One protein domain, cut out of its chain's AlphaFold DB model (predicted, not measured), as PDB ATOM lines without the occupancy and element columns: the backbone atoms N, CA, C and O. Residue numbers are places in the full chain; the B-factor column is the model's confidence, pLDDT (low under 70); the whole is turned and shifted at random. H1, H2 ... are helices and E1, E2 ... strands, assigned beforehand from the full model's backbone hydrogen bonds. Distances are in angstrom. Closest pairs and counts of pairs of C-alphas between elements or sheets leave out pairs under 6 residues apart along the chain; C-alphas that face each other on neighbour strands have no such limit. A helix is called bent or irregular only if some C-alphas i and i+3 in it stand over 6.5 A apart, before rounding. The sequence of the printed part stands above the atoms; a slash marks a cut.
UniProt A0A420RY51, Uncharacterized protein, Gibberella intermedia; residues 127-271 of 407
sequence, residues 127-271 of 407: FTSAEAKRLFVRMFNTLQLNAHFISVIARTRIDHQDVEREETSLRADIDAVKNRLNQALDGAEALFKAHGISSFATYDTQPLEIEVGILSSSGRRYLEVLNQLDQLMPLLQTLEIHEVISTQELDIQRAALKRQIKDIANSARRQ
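This is residues 127 to 271 of the 407 residues of an uncharacterized protein of Gibberella intermedia (UniProt A0A420RY51). A long rod of helices running lengthwise side by side: H2, the longest, spans most of the length, H3 and H4 pack along it as a hairpin, and bent H1 covers H3 and H4 with its first arm and reaches the beginning of H2 with its second. From the far end of H2 an extended stretch, residues 196 to 207 and then E1, runs back past H1 to the beginning of H3. The printed part has 145 residues, with four named helices and one named strand in the order H1, H2, E1, H3, H4, and is mostly helix. It is only just compact, close to loose, with a radius of gyration of the C-alphas of 17.2 A and spans of 57 by 28 by 22 A.

H1, residues 130 to 156, begins with C-alpha 130 at (170.787, 103.306, 101.707). By its hydrogen bonds it was assigned as one helix, but it is bent: C-alphas 138 and 141 are 7.4 A apart. Its arms are H1a, residues 130 to 138, and H1b, residues 141 to 156, at a steep tilt of 39 degrees; H1b has a kink of 30 degrees near residue 150. H2, residues 160 to 195, is 52.4 A long and starts at C-alpha 160 (133.493, 98.960, 114.090). E1, residues 208 to 214, is 17.2 A long and pairs with no named strand. H3, residues 217 to 241, is 37.2 A long; it is neither bent nor irregular, but only just: C-alphas 231 and 234 are 6.4 A apart. H4, residues 247 to 271, is 36.1 A long and ends at C-alpha 271 (147.559, 98.839, 117.579).

H1b, H2, H3 and H4 form a bundle, helices set side by side. H2 and H3 touch, closest at the C-alphas of Lys 178 and Val 225, 5.6 A, the same way at a shallow tilt of 21 degrees. H3 and H4 form a helical hairpin at 9 degrees, closest at the C-alphas of Glu 240 and Thr 247, 6.3 A. H1b and H2 form another at 31 degrees; residues 150 to 155 alone of H1b touch H2. H1b touches H4, closest at the C-alphas of Leu 143 and Ala 265, 5.0 A. H1a touches H3, closest at the C-alphas of Ala 132 and Asp 230, 5.4 A, and is apart from H2. Every O i to N i+4 pair is within hydrogen-bond range in H1a and H2, against 9 of 12 in H1b, 19 of 21 in H3 and 20 of 21 in H4.

The two C-alphas farthest apart, those of Arg 157 and Gly 196, are 58.0 A apart. The printed part has no cut. The link from H2 to E1 is long, with 12 residues; the other three are tight. The mean pLDDT of the printed part is 94.0, and no printed residue is under 70.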
ATOM      1  N   PHE A 127     164.464 102.786  95.017       94.12
ATOM      2  CA  PHE A 127     165.136 103.451  96.135       94.12
ATOM      3  C   PHE A 127     166.618 103.615  95.836       94.12
ATOM      4  O   PHE A 127     167.313 102.639  95.544       94.12
ATOM      5  N   THR A 128     167.124 104.830  95.953       92.75
ATOM      6  CA  THR A 128     168.528 105.167  95.706       92.75
ATOM      7  C   THR A 128     169.324 105.186  97.012       92.75
ATOM      8  O   THR A 128     170.380 104.555  97.115       92.75
ATOM      9  N   SER A 129     168.763 105.791  98.058       92.56
ATOM     10  CA  SER A 129     169.395 105.974  99.359       92.56
ATOM     11  C   SER A 129     169.473 104.672 100.159       92.56
ATOM     12  O   SER A 129     168.537 103.869 100.246       92.56
ATOM     13  N   ALA A 130     170.605 104.465 100.835       91.00
ATOM     14  CA  ALA A 130     170.787 103.306 101.707       91.00
ATOM     15  C   ALA A 130     169.795 103.288 102.887       91.00
ATOM     16  O   ALA A 130     169.470 102.217 103.406       91.00
ATOM     17  N   GLU A 131     169.318 104.455 103.326       91.62
ATOM     18  CA  GLU A 131     168.382 104.573 104.442       91.62
ATOM     19  C   GLU A 131     166.980 104.102 104.066       91.62
ATOM     20  O   GLU A 131     166.424 103.252 104.772       91.62
ATOM     21  N   ALA A 132     166.445 104.584 102.938       93.62
ATOM     22  CA  ALA A 132     165.135 104.170 102.450       93.62
ATOM     23  C   ALA A 132     165.126 102.673 102.120       93.62
ATOM     24  O   ALA A 132     164.246 101.960 102.604       93.62
ATOM     25  N   LYS A 133     166.167 102.160 101.441       94.31
ATOM     26  CA  LYS A 133     166.341 100.718 101.170       94.31
ATOM     27  C   LYS A 133     166.226  99.876 102.446       94.31
ATOM     28  O   LYS A 133     165.476  98.903 102.501       94.31
ATOM     29  N   ARG A 134     166.958 100.250 103.503       93.19
ATOM     30  CA  ARG A 134     166.966  99.511 104.781       93.19
ATOM     31  C   ARG A 134     165.626  99.596 105.512       93.19
ATOM     32  O   ARG A 134     165.195  98.598 106.091       93.19
ATOM     33  N   LEU A 135     164.992 100.769 105.531       94.25
ATOM     34  CA  LEU A 135     163.690 100.955 106.176       94.25
ATOM     35  C   LEU A 135     162.586 100.193 105.448       94.25
ATOM     36  O   LEU A 135     161.797  99.520 106.110       94.25
ATOM     37  N   PHE A 136     162.579 100.240 104.115       94.50
ATOM     38  CA  PHE A 136     161.658  99.486 103.274       94.50
ATOM     39  C   PHE A 136     161.732  97.989 103.598       94.50
ATOM     40  O   PHE A 136     160.768  97.424 104.115       94.50
ATOM     41  N   VAL A 137     162.908  97.379 103.423       92.25
ATOM     42  CA  VAL A 137     163.108  95.933 103.616       92.25
ATOM     43  C   VAL A 137     162.741  95.477 105.031       92.25
ATOM     44  O   VAL A 137     162.201  94.392 105.231       92.25
ATOM     45  N   ARG A 138     163.005  96.301 106.051       91.94
ATOM     46  CA  ARG A 138     162.761  95.915 107.446       91.94
ATOM     47  C   ARG A 138     161.323  96.144 107.909       91.94
ATOM     48  O   ARG A 138     160.802  95.346 108.686       91.94
ATOM     49  N   MET A 139     160.705  97.256 107.514       92.81
ATOM     50  CA  MET A 139     159.459  97.724 108.134       92.81
ATOM     51  C   MET A 139     158.238  97.560 107.235       92.81
ATOM     52  O   MET A 139     157.144  97.376 107.765       92.81
ATOM     53  N   PHE A 140     158.398  97.599 105.909       93.00
ATOM     54  CA  PHE A 140     157.273  97.686 104.977       93.00
ATOM     55  C   PHE A 140     156.323  96.490 105.088       93.00
ATOM     56  O   PHE A 140     155.138  96.668 105.375       93.00
ATOM     57  N   ASN A 141     156.847  95.268 104.968       91.44
ATOM     58  CA  ASN A 141     156.032  94.054 105.060       91.44
ATOM     59  C   ASN A 141     155.380  93.906 106.446       91.44
ATOM     60  O   ASN A 141     154.208  93.545 106.562       91.44
ATOM     61  N   THR A 142     156.106  94.265 107.511       91.31
ATOM     62  CA  THR A 142     155.569  94.256 108.882       91.31
ATOM     63  C   THR A 142     154.410  95.242 109.034       91.31
ATOM     64  O   THR A 142     153.392  94.909 109.644       91.31
ATOM     65  N   LEU A 143     154.537  96.456 108.496       94.06
ATOM     66  CA  LEU A 143     153.465  97.447 108.523       94.06
ATOM     67  C   LEU A 143     152.264  96.965 107.711       94.06
ATOM     68  O   LEU A 143     151.147  97.048 108.210       94.06
ATOM     69  N   GLN A 144     152.478  96.422 106.510       92.50
ATOM     70  CA  GLN A 144     151.387  95.948 105.658       92.50
ATOM     71  C   GLN A 144     150.547  94.863 106.323       92.50
ATOM     72  O   GLN A 144     149.324  94.979 106.338       92.50
ATOM     73  N   LEU A 145     151.184  93.845 106.909       92.00
ATOM     74  CA  LEU A 145     150.476  92.762 107.592       92.00
ATOM     75  C   LEU A 145     149.654  93.280 108.778       92.00
ATOM     76  O   LEU A 145     148.520  92.853 108.991       92.00
ATOM     77  N   ASN A 146     150.202  94.222 109.550       93.75
ATOM     78  CA  ASN A 146     149.482  94.805 110.680       93.75
ATOM     79  C   ASN A 146     148.351  95.735 110.227       93.75
ATOM     80  O   ASN A 146     147.263  95.661 110.787       93.75
ATOM     81  N   ALA A 147     148.563  96.545 109.191       93.44
ATOM     82  CA  ALA A 147     147.523  97.391 108.612       93.44
ATOM     83  C   ALA A 147     146.388  96.556 107.999       93.44
ATOM     84  O   ALA A 147     145.221  96.861 108.212       93.44
ATOM     85  N   HIS A 148     146.714  95.470 107.292       92.00
ATOM     86  CA  HIS A 148     145.720  94.536 106.767       92.00
ATOM     87  C   HIS A 148     144.925  93.867 107.896       92.00
ATOM     88  O   HIS A 148     143.700  93.794 107.831       92.00
ATOM     89  N   PHE A 149     145.596  93.449 108.976       92.44
ATOM     90  CA  PHE A 149     144.914  92.912 110.152       92.44
ATOM     91  C   PHE A 149     143.937  93.923 110.767       92.44
ATOM     92  O   PHE A 149     142.795  93.559 111.038       92.44
ATOM     93  N   ILE A 150     144.372  95.172 110.973       92.94
ATOM     94  CA  ILE A 150     143.523  96.241 111.522       92.94
ATOM     95  C   ILE A 150     142.299  96.444 110.621       92.94
ATOM     96  O   ILE A 150     141.178  96.426 111.110       92.94
ATOM     97  N   SER A 151     142.497  96.573 109.309       90.94
ATOM     98  CA  SER A 151     141.415  96.991 108.416       90.94
ATOM     99  C   SER A 151     140.511  95.897 107.879       90.94
ATOM    100  O   SER A 151     139.408  96.201 107.438       90.94
ATOM    101  N   VAL A 152     140.943  94.639 107.879       90.25
ATOM    102  CA  VAL A 152     140.151  93.541 107.302       90.25
ATOM    103  C   VAL A 152     139.764  92.542 108.376       90.25
ATOM    104  O   VAL A 152     138.582  92.299 108.593       90.25
ATOM    105  N   ILE A 153     140.744  92.002 109.099       90.31
ATOM    106  CA  ILE A 153     140.501  90.901 110.039       90.31
ATOM    107  C   ILE A 153     139.792  91.407 111.299       90.31
ATOM    108  O   ILE A 153     138.784  90.834 111.707       90.31
ATOM    109  N   ALA A 154     140.271  92.495 111.905       90.69
ATOM    110  CA  ALA A 154     139.709  93.008 113.153       90.69
ATOM    111  C   ALA A 154     138.239  93.435 113.008       90.69
ATOM    112  O   ALA A 154     137.455  93.214 113.929       90.69
ATOM    113  N   ARG A 155     137.842  93.948 111.835       90.12
ATOM    114  CA  ARG A 155     136.455  94.346 111.539       90.12
ATOM    115  C   ARG A 155     135.445  93.197 111.611       90.12
ATOM    116  O   ARG A 155     134.256  93.459 111.719       90.12
ATOM    117  N   THR A 156     135.893  91.943 111.542       90.06
ATOM    118  CA  THR A 156     134.994  90.774 111.578       90.06
ATOM    119  C   THR A 156     134.520  90.407 112.983       90.06
ATOM    120  O   THR A 156     133.511  89.725 113.120       90.06
ATOM    121  N   ARG A 157     135.260  90.809 114.026       85.81
ATOM    122  CA  ARG A 157     135.031  90.360 115.413       85.81
ATOM    123  C   ARG A 157     135.035  91.485 116.442       85.81
ATOM    124  O   ARG A 157     134.605  91.266 117.566       85.81
ATOM    125  N   ILE A 158     135.582  92.650 116.103       91.00
ATOM    126  CA  ILE A 158     135.685  93.810 116.994       91.00
ATOM    127  C   ILE A 158     134.700  94.878 116.529       91.00
ATOM    128  O   ILE A 158     134.440  94.996 115.331       91.00
ATOM    129  N   ASP A 159     134.175  95.651 117.483       90.69
ATOM    130  CA  ASP A 159     133.291  96.775 117.200       90.69
ATOM    131  C   ASP A 159     133.895  97.729 116.160       90.69
ATOM    132  O   ASP A 159     135.084  98.070 116.196       90.69
ATOM    133  N   HIS A 160     133.051  98.163 115.225       91.44
ATOM    134  CA  HIS A 160     133.493  98.960 114.090       91.44
ATOM    135  C   HIS A 160     134.084 100.304 114.524       91.44
ATOM    136  O   HIS A 160     135.072 100.736 113.934       91.44
ATOM    137  N   GLN A 161     133.546 100.931 115.579       92.00
ATOM    138  CA  GLN A 161     134.045 102.226 116.046       92.00
ATOM    139  C   GLN A 161     135.463 102.107 116.600       92.00
ATOM    140  O   GLN A 161     136.293 102.988 116.383       92.00
ATOM    141  N   ASP A 162     135.766 101.017 117.303       91.25
ATOM    142  CA  ASP A 162     137.108 100.787 117.833       91.25
ATOM    143  C   ASP A 162     138.123 100.546 116.715       91.25
ATOM    144  O   ASP A 162     139.237 101.063 116.776       91.25
ATOM    145  N   VAL A 163     137.744  99.812 115.667       94.19
ATOM    146  CA  VAL A 163     138.619  99.620 114.504       94.19
ATOM    147  C   VAL A 163     138.815 100.930 113.736       94.19
ATOM    148  O   VAL A 163     139.945 101.270 113.390       94.19
ATOM    149  N   GLU A 164     137.749 101.700 113.517       95.06
ATOM    150  CA  GLU A 164     137.801 102.989 112.820       95.06
ATOM    151  C   GLU A 164     138.696 104.009 113.544       95.06
ATOM    152  O   GLU A 164     139.466 104.730 112.901       95.06
ATOM    153  N   ARG A 165     138.661 104.035 114.884       95.00
ATOM    154  CA  ARG A 165     139.563 104.863 115.703       95.00
ATOM    155  C   ARG A 165     141.031 104.518 115.454       95.00
ATOM    156  O   ARG A 165     141.837 105.419 115.227       95.00
ATOM    157  N   GLU A 166     141.378 103.232 115.469       94.69
ATOM    158  CA  GLU A 166     142.758 102.766 115.256       94.69
ATOM    159  C   GLU A 166     143.223 103.044 113.814       94.69
ATOM    160  O   GLU A 166     144.333 103.532 113.598       94.69
ATOM    161  N   GLU A 167     142.360 102.828 112.816       95.25
ATOM    162  CA  GLU A 167     142.652 103.166 111.417       95.25
ATOM    163  C   GLU A 167     142.879 104.662 111.206       95.25
ATOM    164  O   GLU A 167     143.799 105.064 110.488       95.25
ATOM    165  N   THR A 168     142.038 105.489 111.825       96.12
ATOM    166  CA  THR A 168     142.136 106.947 111.741       96.12
ATOM    167  C   THR A 168     143.410 107.432 112.417       96.12
ATOM    168  O   THR A 168     144.124 108.252 111.841       96.12
ATOM    169  N   SER A 169     143.755 106.873 113.580       96.62
ATOM    170  CA  SER A 169     145.022 107.162 114.256       96.62
ATOM    171  C   SER A 169     146.223 106.771 113.397       96.62
ATOM    172  O   SER A 169     147.141 107.570 113.254       96.62
ATOM    173  N   LEU A 170     146.224 105.580 112.786       96.38
ATOM    174  CA  LEU A 170     147.321 105.152 111.912       96.38
ATOM    175  C   LEU A 170     147.462 106.058 110.683       96.38
ATOM    176  O   LEU A 170     148.574 106.384 110.271       96.38
ATOM    177  N   ARG A 171     146.338 106.475 110.091       96.12
ATOM    178  CA  ARG A 171     146.334 107.412 108.964       96.12
ATOM    179  C   ARG A 171     146.897 108.771 109.373       96.12
ATOM    180  O   ARG A 171     147.732 109.305 108.651       96.12
ATOM    181  N   ALA A 172     146.488 109.287 110.530       97.38
ATOM    182  CA  ALA A 172     146.991 110.546 111.067       97.38
ATOM    183  C   ALA A 172     148.501 110.488 111.352       97.38
ATOM    184  O   ALA A 172     149.215 111.416 110.979       97.38
ATOM    185  N   ASP A 173     149.001 109.389 111.928       96.94
ATOM    186  CA  ASP A 173     150.438 109.176 112.158       96.94
ATOM    187  C   ASP A 173     151.229 109.237 110.837       96.94
ATOM    188  O   ASP A 173     152.276 109.884 110.760       96.94
ATOM    189  N   ILE A 174     150.723 108.589 109.778       97.69
ATOM    190  CA  ILE A 174     151.356 108.603 108.450       97.69
ATOM    191  C   ILE A 174     151.343 110.012 107.852       97.69
ATOM    192  O   ILE A 174     152.384 110.495 107.402       97.69
ATOM    193  N   ASP A 175     150.188 110.677 107.857       97.56
ATOM    194  CA  ASP A 175     150.024 112.000 107.251       97.56
ATOM    195  C   ASP A 175     150.857 113.066 107.992       97.56
ATOM    196  O   ASP A 175     151.451 113.941 107.361       97.56
ATOM    197  N   ALA A 176     151.000 112.959 109.317       97.50
ATOM    198  CA  ALA A 176     151.853 113.847 110.104       97.50
ATOM    199  C   ALA A 176     153.337 113.732 109.714       97.50
ATOM    200  O   ALA A 176     154.016 114.746 109.538       97.50
ATOM    201  N   VAL A 177     153.848 112.508 109.544       97.81
ATOM    202  CA  VAL A 177     155.237 112.288 109.111       97.81
ATOM    203  C   VAL A 177     155.433 112.702 107.654       97.81
ATOM    204  O   VAL A 177     156.450 113.317 107.341       97.81
ATOM    205  N   LYS A 178     154.448 112.448 106.784       97.31
ATOM    206  CA  LYS A 178     154.448 112.925 105.394       97.31
ATOM    207  C   LYS A 178     154.590 114.447 105.327       97.31
ATOM    208  O   LYS A 178     155.461 114.960 104.634       97.31
ATOM    209  N   ASN A 179     153.793 115.173 106.109       97.81
ATOM    210  CA  ASN A 179     153.862 116.634 106.166       97.81
ATOM    211  C   ASN A 179     155.217 117.128 106.677       97.81
ATOM    212  O   ASN A 179     155.754 118.102 106.157       97.81
ATOM    213  N   ARG A 180     155.802 116.438 107.660       96.69
ATOM    214  CA  ARG A 180     157.136 116.775 108.165       96.69
ATOM    215  C   ARG A 180     158.240 116.534 107.133       96.69
ATOM    216  O   ARG A 180     159.178 117.320 107.078       96.69
ATOM    217  N   LEU A 181     158.136 115.479 106.324       97.25
ATOM    218  CA  LEU A 181     159.061 115.241 105.211       97.25
ATOM    219  C   LEU A 181     158.916 116.303 104.123       97.25
ATOM    220  O   LEU A 181     159.930 116.811 103.667       97.25
ATOM    221  N   ASN A 182     157.688 116.688 103.769       97.56
ATOM    222  CA  ASN A 182     157.451 117.782 102.822       97.56
ATOM    223  C   ASN A 182     158.088 119.088 103.309       97.56
ATOM    224  O   ASN A 182     158.836 119.709 102.572       97.56
ATOM    225  N   GLN A 183     157.893 119.445 104.581       97.19
ATOM    226  CA  GLN A 183     158.531 120.632 105.164       97.19
ATOM    227  C   GLN A 183     160.062 120.555 105.130       97.19
ATOM    228  O   GLN A 183     160.726 121.570 104.937       97.19
ATOM    229  N   ALA A 184     160.637 119.367 105.334       96.62
ATOM    230  CA  ALA A 184     162.080 119.172 105.246       96.62
ATOM    231  C   ALA A 184     162.592 119.260 103.797       96.62
ATOM    232  O   ALA A 184     163.665 119.815 103.582       96.62
ATOM    233  N   LEU A 185     161.823 118.764 102.820       97.00
ATOM    234  CA  LEU A 185     162.102 118.929 101.391       97.00
ATOM    235  C   LEU A 185     162.064 120.410 101.003       97.00
ATOM    236  O   LEU A 185     163.062 120.923 100.506       97.00
ATOM    237  N   ASP A 186     160.981 121.115 101.335       97.31
ATOM    238  CA  ASP A 186     160.825 122.548 101.063       97.31
ATOM    239  C   ASP A 186     161.956 123.366 101.714       97.31
ATOM    240  O   ASP A 186     162.524 124.272 101.102       97.31
ATOM    241  N   GLY A 187     162.317 123.025 102.957       96.00
ATOM    242  CA  GLY A 187     163.416 123.656 103.685       96.00
ATOM    243  C   GLY A 187     164.778 123.409 103.035       96.00
ATOM    244  O   GLY A 187     165.568 124.343 102.906       96.00
ATOM    245  N   ALA A 188     165.042 122.181 102.582       95.81
ATOM    246  CA  ALA A 188     166.260 121.866 101.848       95.81
ATOM    247  C   ALA A 188     166.305 122.626 100.514       95.81
ATOM    248  O   ALA A 188     167.283 123.313 100.237       95.81
ATOM    249  N   GLU A 189     165.234 122.603  99.720       95.38
ATOM    250  CA  GLU A 189     165.156 123.335  98.450       95.38
ATOM    251  C   GLU A 189     165.332 124.852  98.616       95.38
ATOM    252  O   GLU A 189     165.940 125.509  97.768       95.38
ATOM    253  N   ALA A 190     164.823 125.425  99.708       96.25
ATOM    254  CA  ALA A 190     165.040 126.831 100.028       96.25
ATOM    255  C   ALA A 190     166.528 127.137 100.266       96.25
ATOM    256  O   ALA A 190     167.028 128.142  99.757       96.25
ATOM    257  N   LEU A 191     167.250 126.254 100.967       95.50
ATOM    258  CA  LEU A 191     168.697 126.382 101.161       95.50
ATOM    259  C   LEU A 191     169.460 126.248  99.838       95.50
ATOM    260  O   LEU A 191     170.354 127.046  99.570       95.50
ATOM    261  N   PHE A 192     169.065 125.324  98.959       95.12
ATOM    262  CA  PHE A 192     169.658 125.217  97.620       95.12
ATOM    263  C   PHE A 192     169.549 126.525  96.838       95.12
ATOM    264  O   PHE A 192     170.539 127.009  96.290       95.12
ATOM    265  N   LYS A 193     168.353 127.127  96.827       95.62
ATOM    266  CA  LYS A 193     168.103 128.407  96.149       95.62
ATOM    267  C   LYS A 193     168.913 129.546  96.773       95.62
ATOM    268  O   LYS A 193     169.476 130.349  96.036       95.62
ATOM    269  N   ALA A 194     168.998 129.606  98.103       96.19
ATOM    270  CA  ALA A 194     169.737 130.648  98.817       96.19
ATOM    271  C   ALA A 194     171.256 130.583  98.576       96.19
ATOM    272  O   ALA A 194     171.904 131.624  98.492       96.19
ATOM    273  N   HIS A 195     171.810 129.377  98.429       93.81
ATOM    274  CA  HIS A 195     173.245 129.148  98.231       93.81
ATOM    275  C   HIS A 195     173.644 128.928  96.760       93.81
ATOM    276  O   HIS A 195     174.812 128.675  96.474       93.81
ATOM    277  N   GLY A 196     172.699 129.041  95.818       93.44
ATOM    278  CA  GLY A 196     172.968 128.929  94.381       93.44
ATOM    279  C   GLY A 196     173.395 127.529  93.924       93.44
ATOM    280  O   GLY A 196     174.103 127.402  92.926       93.44
ATOM    281  N   ILE A 197     172.986 126.480  94.642       93.50
ATOM    282  CA  ILE A 197     173.336 125.092  94.318       93.50
ATOM    283  C   ILE A 197     172.404 124.590  93.208       93.50
ATOM    284  O   ILE A 197     171.186 124.556  93.377       93.50
ATOM    285  N   SER A 198     172.976 124.189  92.070       88.31
ATOM    286  CA  SER A 198     172.230 123.752  90.878       88.31
ATOM    287  C   SER A 198     172.298 122.246  90.598       88.31
ATOM    288  O   SER A 198     171.554 121.758  89.751       88.31
ATOM    289  N   SER A 199     173.167 121.509  91.297       88.00
ATOM    290  CA  SER A 199     173.379 120.070  91.104       88.00
ATOM    291  C   SER A 199     173.201 119.302  92.410       88.00
ATOM    292  O   SER A 199     173.527 119.813  93.480       88.00
ATOM    293  N   PHE A 200     172.699 118.070  92.315       89.81
ATOM    294  CA  PHE A 200     172.449 117.188  93.453       89.81
ATOM    295  C   PHE A 200     173.496 116.078  93.535       89.81
ATOM    296  O   PHE A 200     173.911 115.510  92.522       89.81
ATOM    297  N   ALA A 201     173.867 115.714  94.761       90.69
ATOM    298  CA  ALA A 201     174.657 114.525  95.027       90.69
ATOM    299  C   ALA A 201     173.924 113.276  94.514       90.69
ATOM    300  O   ALA A 201     172.727 113.099  94.737       90.69
ATOM    301  N   THR A 202     174.655 112.392  93.841       89.62
ATOM    302  CA  THR A 202     174.140 111.107  93.351       89.62
ATOM    303  C   THR A 202     174.832 109.971  94.096       89.62
ATOM    304  O   THR A 202     175.985 110.095  94.501       89.62
ATOM    305  N   TYR A 203     174.123 108.864  94.313       88.25
ATOM    306  CA  TYR A 203     174.714 107.667  94.905       88.25
ATOM    307  C   TYR A 203     175.370 106.797  93.832       88.25
ATOM    308  O   TYR A 203     174.713 106.406  92.872       88.25
ATOM    309  N   ASP A 204     176.613 106.383  94.071       86.56
ATOM    310  CA  ASP A 204     177.332 105.443  93.193       86.56
ATOM    311  C   ASP A 204     176.829 103.992  93.309       86.56
ATOM    312  O   ASP A 204     177.223 103.114  92.539       86.56
ATOM    313  N   THR A 205     175.977 103.701  94.300       85.75
ATOM    314  CA  THR A 205     175.382 102.370  94.471       85.75
ATOM    315  C   THR A 205     174.168 102.185  93.582       85.75
ATOM    316  O   THR A 205     173.295 103.053  93.567       85.75
ATOM    317  N   GLN A 206     174.037 101.011  92.957       88.56
ATOM    318  CA  GLN A 206     172.870 100.693  92.134       88.56
ATOM    319  C   GLN A 206     171.547 100.941  92.884       88.56
ATOM    320  O   GLN A 206     171.399 100.510  94.040       88.56
ATOM    321  N   PRO A 207     170.556 101.600  92.256       90.50
ATOM    322  CA  PRO A 207     169.212 101.722  92.806       90.50
ATOM    323  C   PRO A 207     168.591 100.350  93.098       90.50
ATOM    324  O   PRO A 207     168.891  99.352  92.448       90.50
ATOM    325  N   LEU A 208     167.753 100.281  94.129       90.69
ATOM    326  CA  LEU A 208     166.966  99.096  94.445       90.69
ATOM    327  C   LEU A 208     165.633  99.197  93.708       90.69
ATOM    328  O   LEU A 208     164.787  99.998  94.099       90.69
ATOM    329  N   GLU A 209     165.455  98.380  92.675       91.12
ATOM    330  CA  GLU A 209     164.226  98.309  91.886       91.12
ATOM    331  C   GLU A 209     163.494  97.002  92.179       91.12
ATOM    332  O   GLU A 209     164.019  95.913  91.948       91.12
ATOM    333  N   ILE A 210     162.292  97.101  92.745       89.12
ATOM    334  CA  ILE A 210     161.493  95.938  93.147       89.12
ATOM    335  C   ILE A 210     160.028  96.190  92.806       89.12
ATOM    336  O   ILE A 210     159.517  97.300  92.955       89.12
ATOM    337  N   GLU A 211     159.339  95.141  92.366       90.19
ATOM    338  CA  GLU A 211     157.887  95.133  92.261       90.19
ATOM    339  C   GLU A 211     157.264  94.702  93.591       90.19
ATOM    340  O   GLU A 211     157.477  93.595  94.086       90.19
ATOM    341  N   VAL A 212     156.492  95.605  94.181       89.81
ATOM    342  CA  VAL A 212     155.968  95.477  95.536       89.81
ATOM    343  C   VAL A 212     154.459  95.300  95.490       89.81
ATOM    344  O   VAL A 212     153.747  96.067  94.842       89.81
ATOM    345  N   GLY A 213     153.949  94.292  96.199       89.06
ATOM    346  CA  GLY A 213     152.513  94.113  96.398       89.06
ATOM    347  C   GLY A 213     151.987  95.036  97.494       89.06
ATOM    348  O   GLY A 213     152.480  95.012  98.616       89.06
ATOM    349  N   ILE A 214     150.973  95.840  97.188       91.38
ATOM    350  CA  ILE A 214     150.300  96.734  98.130       91.38
ATOM    351  C   ILE A 214     148.956  96.140  98.534       91.38
ATOM    352  O   ILE A 214     148.065  96.006  97.702       91.38
ATOM    353  N   LEU A 215     148.820  95.814  99.822       89.31
ATOM    354  CA  LEU A 215     147.632  95.159 100.388       89.31
ATOM    355  C   LEU A 215     146.601  96.131 100.978       89.31
ATOM    356  O   LEU A 215     145.463  95.751 101.236       89.31
ATOM    357  N   SER A 216     147.003  97.367 101.276       89.00
ATOM    358  CA  SER A 216     146.143  98.339 101.951       89.00
ATOM    359  C   SER A 216     146.473  99.774 101.556       89.00
ATOM    360  O   SER A 216     147.594 100.090 101.142       89.00
ATOM    361  N   SER A 217     145.501 100.670 101.738       91.50
ATOM    362  CA  SER A 217     145.683 102.110 101.526       91.50
ATOM    363  C   SER A 217     146.762 102.694 102.448       91.50
ATOM    364  O   SER A 217     147.570 103.505 101.999       91.50
ATOM    365  N   SER A 218     146.849 102.233 103.699       92.81
ATOM    366  CA  SER A 218     147.928 102.606 104.626       92.81
ATOM    367  C   SER A 218     149.297 102.117 104.145       92.81
ATOM    368  O   SER A 218     150.276 102.848 104.259       92.81
ATOM    369  N   GLY A 219     149.372 100.921 103.544       92.69
ATOM    370  CA  GLY A 219     150.595 100.419 102.911       92.69
ATOM    371  C   GLY A 219     151.056 101.300 101.747       92.69
ATOM    372  O   GLY A 219     152.240 101.609 101.650       92.69
ATOM    373  N   ARG A 220     150.119 101.773 100.911       94.31
ATOM    374  CA  ARG A 220     150.411 102.732  99.832       94.31
ATOM    375  C   ARG A 220     150.958 104.053 100.374       94.31
ATOM    376  O   ARG A 220     152.000 104.507  99.922       94.31
ATOM    377  N   ARG A 221     150.286 104.653 101.360       95.12
ATOM    378  CA  ARG A 221     150.722 105.932 101.949       95.12
ATOM    379  C   ARG A 221     152.082 105.816 102.634       95.12
ATOM    380  O   ARG A 221     152.903 106.716 102.527       95.12
ATOM    381  N   TYR A 222     152.345 104.694 103.300       96.19
ATOM    382  CA  TYR A 222     153.652 104.446 103.903       96.19
ATOM    383  C   TYR A 222     154.765 104.327 102.853       96.19
ATOM    384  O   TYR A 222     155.876 104.796 103.081       96.19
ATOM    385  N   LEU A 223     154.465 103.751 101.687       95.50
ATOM    386  CA  LEU A 223     155.410 103.704 100.576       95.50
ATOM    387  C   LEU A 223     155.746 105.104 100.043       95.50
ATOM    388  O   LEU A 223     156.906 105.389  99.775       95.50
ATOM    389  N   GLU A 224     154.755 105.993  99.948       95.50
ATOM    390  CA  GLU A 224     154.980 107.396  99.569       95.50
ATOM    391  C   GLU A 224     155.922 108.102 100.554       95.50
ATOM    392  O   GLU A 224     156.852 108.780 100.129       95.50
ATOM    393  N   VAL A 225     155.737 107.885 101.860       97.12
ATOM    394  CA  VAL A 225     156.625 108.414 102.911       97.12
ATOM    395  C   VAL A 225     158.063 107.905 102.743       97.12
ATOM    396  O   VAL A 225     159.011 108.674 102.896       97.12
ATOM    397  N   LEU A 226     158.250 106.627 102.399       96.69
ATOM    398  CA  LEU A 226     159.581 106.074 102.123       96.69
ATOM    399  C   LEU A 226     160.213 106.689 100.868       96.69
ATOM    400  O   LEU A 226     161.407 106.975 100.882       96.69
ATOM    401  N   ASN A 227     159.432 106.924  99.812       95.81
ATOM    402  CA  ASN A 227     159.925 107.565  98.591       95.81
ATOM    403  C   ASN A 227     160.332 109.024  98.841       95.81
ATOM    404  O   ASN A 227     161.348 109.475  98.330       95.81
ATOM    405  N   GLN A 228     159.582 109.757  99.665       96.25
ATOM    406  CA  GLN A 228     159.939 111.127 100.043       96.25
ATOM    407  C   GLN A 228     161.204 111.183 100.897       96.25
ATOM    408  O   GLN A 228     162.034 112.068 100.710       96.25
ATOM    409  N   LEU A 229     161.386 110.216 101.805       96.81
ATOM    410  CA  LEU A 229     162.660 110.065 102.502       96.81
ATOM    411  C   LEU A 229     163.797 109.838 101.496       96.81
ATOM    412  O   LEU A 229     164.840 110.466 101.627       96.81
ATOM    413  N   ASP A 230     163.593 108.971 100.501       96.06
ATOM    414  CA  ASP A 230     164.600 108.684  99.475       96.06
ATOM    415  C   ASP A 230     164.999 109.927  98.676       96.06
ATOM    416  O   ASP A 230     166.182 110.136  98.440       96.06
ATOM    417  N   GLN A 231     164.027 110.777  98.334       94.62
ATOM    418  CA  GLN A 231     164.250 112.051  97.643       94.62
ATOM    419  C   GLN A 231     165.002 113.067  98.509       94.62
ATOM    420  O   GLN A 231     165.862 113.789  98.014       94.62
ATOM    421  N   LEU A 232     164.706 113.116  99.811       95.94
ATOM    422  CA  LEU A 232     165.316 114.073 100.732       95.94
ATOM    423  C   LEU A 232     166.791 113.758 101.027       95.94
ATOM    424  O   LEU A 232     167.579 114.668 101.273       95.94
ATOM    425  N   MET A 233     167.179 112.481 101.016       95.44
ATOM    426  CA  MET A 233     168.530 112.063 101.412       95.44
ATOM    427  C   MET A 233     169.650 112.667 100.539       95.44
ATOM    428  O   MET A 233     170.592 113.216 101.117       95.44
ATOM    429  N   PRO A 234     169.565 112.645  99.193       94.62
ATOM    430  CA  PRO A 234     170.490 113.367  98.322       94.62
ATOM    431  C   PRO A 234     170.563 114.867  98.609       94.62
ATOM    432  O   PRO A 234     171.656 115.431  98.621       94.62
ATOM    433  N   LEU A 235     169.421 115.516  98.869       95.12
ATOM    434  CA  LEU A 235     169.370 116.959  99.120       95.12
ATOM    435  C   LEU A 235     170.150 117.323 100.380       95.12
ATOM    436  O   LEU A 235     171.027 118.182 100.341       95.12
ATOM    437  N   LEU A 236     169.880 116.623 101.484       95.50
ATOM    438  CA  LEU A 236     170.578 116.865 102.743       95.50
ATOM    439  C   LEU A 236     172.079 116.569 102.630       95.50
ATOM    440  O   LEU A 236     172.887 117.327 103.155       95.50
ATOM    441  N   GLN A 237     172.465 115.510 101.911       95.25
ATOM    442  CA  GLN A 237     173.880 115.207 101.691       95.25
ATOM    443  C   GLN A 237     174.574 116.291 100.859       95.25
ATOM    444  O   GLN A 237     175.700 116.664 101.148       95.25
ATOM    445  N   THR A 238     173.897 116.821  99.843       96.00
ATOM    446  CA  THR A 238     174.433 117.909  99.017       96.00
ATOM    447  C   THR A 238     174.668 119.165  99.853       96.00
ATOM    448  O   THR A 238     175.716 119.788  99.732       96.00
ATOM    449  N   LEU A 239     173.730 119.522 100.738       95.25
ATOM    450  CA  LEU A 239     173.886 120.678 101.628       95.25
ATOM    451  C   LEU A 239     175.086 120.538 102.569       95.25
ATOM    452  O   LEU A 239     175.731 121.535 102.873       95.25
ATOM    453  N   GLU A 240     175.386 119.321 103.016       96.44
ATOM    454  CA  GLU A 240     176.571 119.047 103.831       96.44
ATOM    455  C   GLU A 240     177.863 119.107 103.005       96.44
ATOM    456  O   GLU A 240     178.814 119.748 103.439       96.44
ATOM    457  N   ILE A 241     177.878 118.555 101.785       94.50
ATOM    458  CA  ILE A 241     179.026 118.652 100.861       94.50
ATOM    459  C   ILE A 241     179.353 120.115 100.525       94.50
ATOM    460  O   ILE A 241     180.518 120.476 100.390       94.50
ATOM    461  N   HIS A 242     178.329 120.960 100.390       93.88
ATOM    462  CA  HIS A 242     178.481 122.400 100.170       93.88
ATOM    463  C   HIS A 242     178.704 123.202 101.465       93.88
ATOM    464  O   HIS A 242     178.664 124.430 101.420       93.88
ATOM    465  N   GLU A 243     178.913 122.530 102.603       93.00
ATOM    466  CA  GLU A 243     179.160 123.127 103.924       93.00
ATOM    467  C   GLU A 243     178.078 124.130 104.377       93.00
ATOM    468  O   GLU A 243     178.312 124.990 105.226       93.00
ATOM    469  N   VAL A 244     176.860 124.018 103.834       95.62
ATOM    470  CA  VAL A 244     175.703 124.841 104.229       95.62
ATOM    471  C   VAL A 244     175.153 124.379 105.577       95.62
ATOM    472  O   VAL A 244     174.691 125.190 106.378       95.62
ATOM    473  N   ILE A 245     175.197 123.068 105.819       95.00
ATOM    474  CA  ILE A 245     174.856 122.446 107.100       95.00
ATOM    475  C   ILE A 245     176.053 121.657 107.616       95.00
ATOM    476  O   ILE A 245     176.831 121.105 106.838       95.00
ATOM    477  N   SER A 246     176.180 121.558 108.934       96.75
ATOM    478  CA  SER A 246     177.220 120.728 109.540       96.75
ATOM    479  C   SER A 246     176.893 119.232 109.446       96.75
ATOM    480  O   SER A 246     175.729 118.819 109.408       96.75
ATOM    481  N   THR A 247     177.930 118.393 109.512       96.25
ATOM    482  CA  THR A 247     177.805 116.926 109.612       96.25
ATOM    483  C   THR A 247     176.920 116.501 110.786       96.25
ATOM    484  O   THR A 247     176.069 115.621 110.657       96.25
ATOM    485  N   GLN A 248     177.062 117.175 111.930       96.31
ATOM    486  CA  GLN A 248     176.259 116.911 113.122       96.31
ATOM    487  C   GLN A 248     174.772 117.215 112.891       96.31
ATOM    488  O   GLN A 248     173.909 116.437 113.304       96.31
ATOM    489  N   GLU A 249     174.452 118.335 112.243       95.12
ATOM    490  CA  GLU A 249     173.068 118.699 111.934       95.12
ATOM    491  C   GLU A 249     172.442 117.724 110.936       95.12
ATOM    492  O   GLU A 249     171.308 117.285 111.153       95.12
ATOM    493  N   LEU A 250     173.190 117.325 109.901       95.12
ATOM    494  CA  LEU A 250     172.776 116.300 108.945       95.12
ATOM    495  C   LEU A 250     172.397 114.996 109.663       95.12
ATOM    496  O   LEU A 250     171.305 114.455 109.451       95.12
ATOM    497  N   ASP A 251     173.265 114.505 110.544       95.62
ATOM    498  CA  ASP A 251     173.044 113.255 111.269       95.62
ATOM    499  C   ASP A 251     171.834 113.330 112.204       95.62
ATOM    500  O   ASP A 251     171.018 112.399 112.244       95.62
ATOM    501  N   ILE A 252     171.662 114.450 112.915       95.94
ATOM    502  CA  ILE A 252     170.497 114.687 113.776       95.94
ATOM    503  C   ILE A 252     169.208 114.665 112.949       95.94
ATOM    504  O   ILE A 252     168.243 113.990 113.331       95.94
ATOM    505  N   GLN A 253     169.179 115.364 111.811       94.75
ATOM    506  CA  GLN A 253     168.002 115.423 110.945       94.75
ATOM    507  C   GLN A 253     167.660 114.042 110.372       94.75
ATOM    508  O   GLN A 253     166.523 113.577 110.513       94.75
ATOM    509  N   ARG A 254     168.648 113.329 109.817       95.12
ATOM    510  CA  ARG A 254     168.467 111.968 109.284       95.12
ATOM    511  C   ARG A 254     167.981 111.005 110.358       95.12
ATOM    512  O   ARG A 254     167.034 110.246 110.139       95.12
ATOM    513  N   ALA A 255     168.596 111.023 111.540       96.06
ATOM    514  CA  ALA A 255     168.201 110.164 112.651       96.06
ATOM    515  C   ALA A 255     166.761 110.437 113.110       96.06
ATOM    516  O   ALA A 255     166.001 109.487 113.328       96.06
ATOM    517  N   ALA A 256     166.366 111.708 113.215       96.19
ATOM    518  CA  ALA A 256     165.015 112.097 113.606       96.19
ATOM    519  C   ALA A 256     163.961 111.598 112.605       96.19
ATOM    520  O   ALA A 256     162.982 110.966 113.013       96.19
ATOM    521  N   LEU A 257     164.184 111.806 111.304       95.75
ATOM    522  CA  LEU A 257     163.257 111.384 110.248       95.75
ATOM    523  C   LEU A 257     163.140 109.857 110.166       95.75
ATOM    524  O   LEU A 257     162.033 109.312 110.178       95.75
ATOM    525  N   LYS A 258     164.270 109.137 110.197       96.50
ATOM    526  CA  LYS A 258     164.274 107.665 110.249       96.50
ATOM    527  C   LYS A 258     163.488 107.131 111.442       96.50
ATOM    528  O   LYS A 258     162.744 106.156 111.310       96.50
ATOM    529  N   ARG A 259     163.672 107.740 112.619       97.12
ATOM    530  CA  ARG A 259     162.977 107.331 113.843       97.12
ATOM    531  C   ARG A 259     161.468 107.494 113.692       97.12
ATOM    532  O   ARG A 259     160.744 106.552 113.988       97.12
ATOM    533  N   GLN A 260     161.012 108.621 113.155       96.44
ATOM    534  CA  GLN A 260     159.589 108.880 112.927       96.44
ATOM    535  C   GLN A 260     158.954 107.870 111.973       96.44
ATOM    536  O   GLN A 260     157.915 107.294 112.281       96.44
ATOM    537  N   ILE A 261     159.618 107.574 110.855       97.12
ATOM    538  CA  ILE A 261     159.132 106.591 109.878       97.12
ATOM    539  C   ILE A 261     159.071 105.183 110.482       97.12
ATOM    540  O   ILE A 261     158.138 104.417 110.226       97.12
ATOM    541  N   LYS A 262     160.054 104.827 111.316       96.44
ATOM    542  CA  LYS A 262     160.051 103.563 112.062       96.44
ATOM    543  C   LYS A 262     158.915 103.521 113.090       96.44
ATOM    544  O   LYS A 262     158.296 102.471 113.274       96.44
ATOM    545  N   ASP A 263     158.638 104.640 113.751       96.44
ATOM    546  CA  ASP A 263     157.616 104.736 114.790       96.44
ATOM    547  C   ASP A 263     156.199 104.510 114.249       96.44
ATOM    548  O   ASP A 263     155.416 103.876 114.952       96.44
ATOM    549  N   ILE A 264     155.906 104.870 112.991       96.69
ATOM    550  CA  ILE A 264     154.638 104.529 112.311       96.69
ATOM    551  C   ILE A 264     154.427 103.010 112.274       96.69
ATOM    552  O   ILE A 264     153.397 102.494 112.710       96.69
ATOM    553  N   ALA A 265     155.412 102.262 111.775       95.06
ATOM    554  CA  ALA A 265     155.304 100.809 111.658       95.06
ATOM    555  C   ALA A 265     155.243 100.122 113.030       95.06
ATOM    556  O   ALA A 265     154.513  99.143 113.211       95.06
ATOM    557  N   ASN A 266     155.937 100.676 114.027       95.94
ATOM    558  CA  ASN A 266     155.786 100.238 115.412       95.94
ATOM    559  C   ASN A 266     154.396 100.574 115.977       95.94
ATOM    560  O   ASN A 266     153.852  99.767 116.728       95.94
ATOM    561  N   SER A 267     153.815 101.725 115.621       95.88
ATOM    562  CA  SER A 267     152.455 102.134 115.998       95.88
ATOM    563  C   SER A 267     151.438 101.132 115.464       95.88
ATOM    564  O   SER A 267     150.755 100.489 116.260       95.88
ATOM    565  N   ALA A 268     151.467 100.847 114.158       96.12
ATOM    566  CA  ALA A 268     150.616  99.837 113.529       96.12
ATOM    567  C   ALA A 268     150.740  98.464 114.214       96.12
ATOM    568  O   ALA A 268     149.743  97.798 114.493       96.12
ATOM    569  N   ARG A 269     151.967  98.038 114.549       95.31
ATOM    570  CA  ARG A 269     152.191  96.783 115.282       95.31
ATOM    571  C   ARG A 269     151.567  96.806 116.678       95.31
ATOM    572  O   ARG A 269     150.959  95.810 117.080       95.31
ATOM    573  N   ARG A 270     151.723  97.899 117.434       96.56
ATOM    574  CA  ARG A 270     151.136  98.050 118.777       96.56
ATOM    575  C   ARG A 270     149.608  98.031 118.717       96.56
ATOM    576  O   ARG A 270     149.006  97.257 119.458       96.56
ATOM    577  N   GLN A 271     149.010  98.790 117.800       95.25
ATOM    578  CA  GLN A 271     147.559  98.839 117.579       95.25
ATOM    579  C   GLN A 271     147.006  97.455 117.207       95.25
ATOM    580  O   GLN A 271     146.107  96.936 117.868       95.25
TER     581      GLN A 271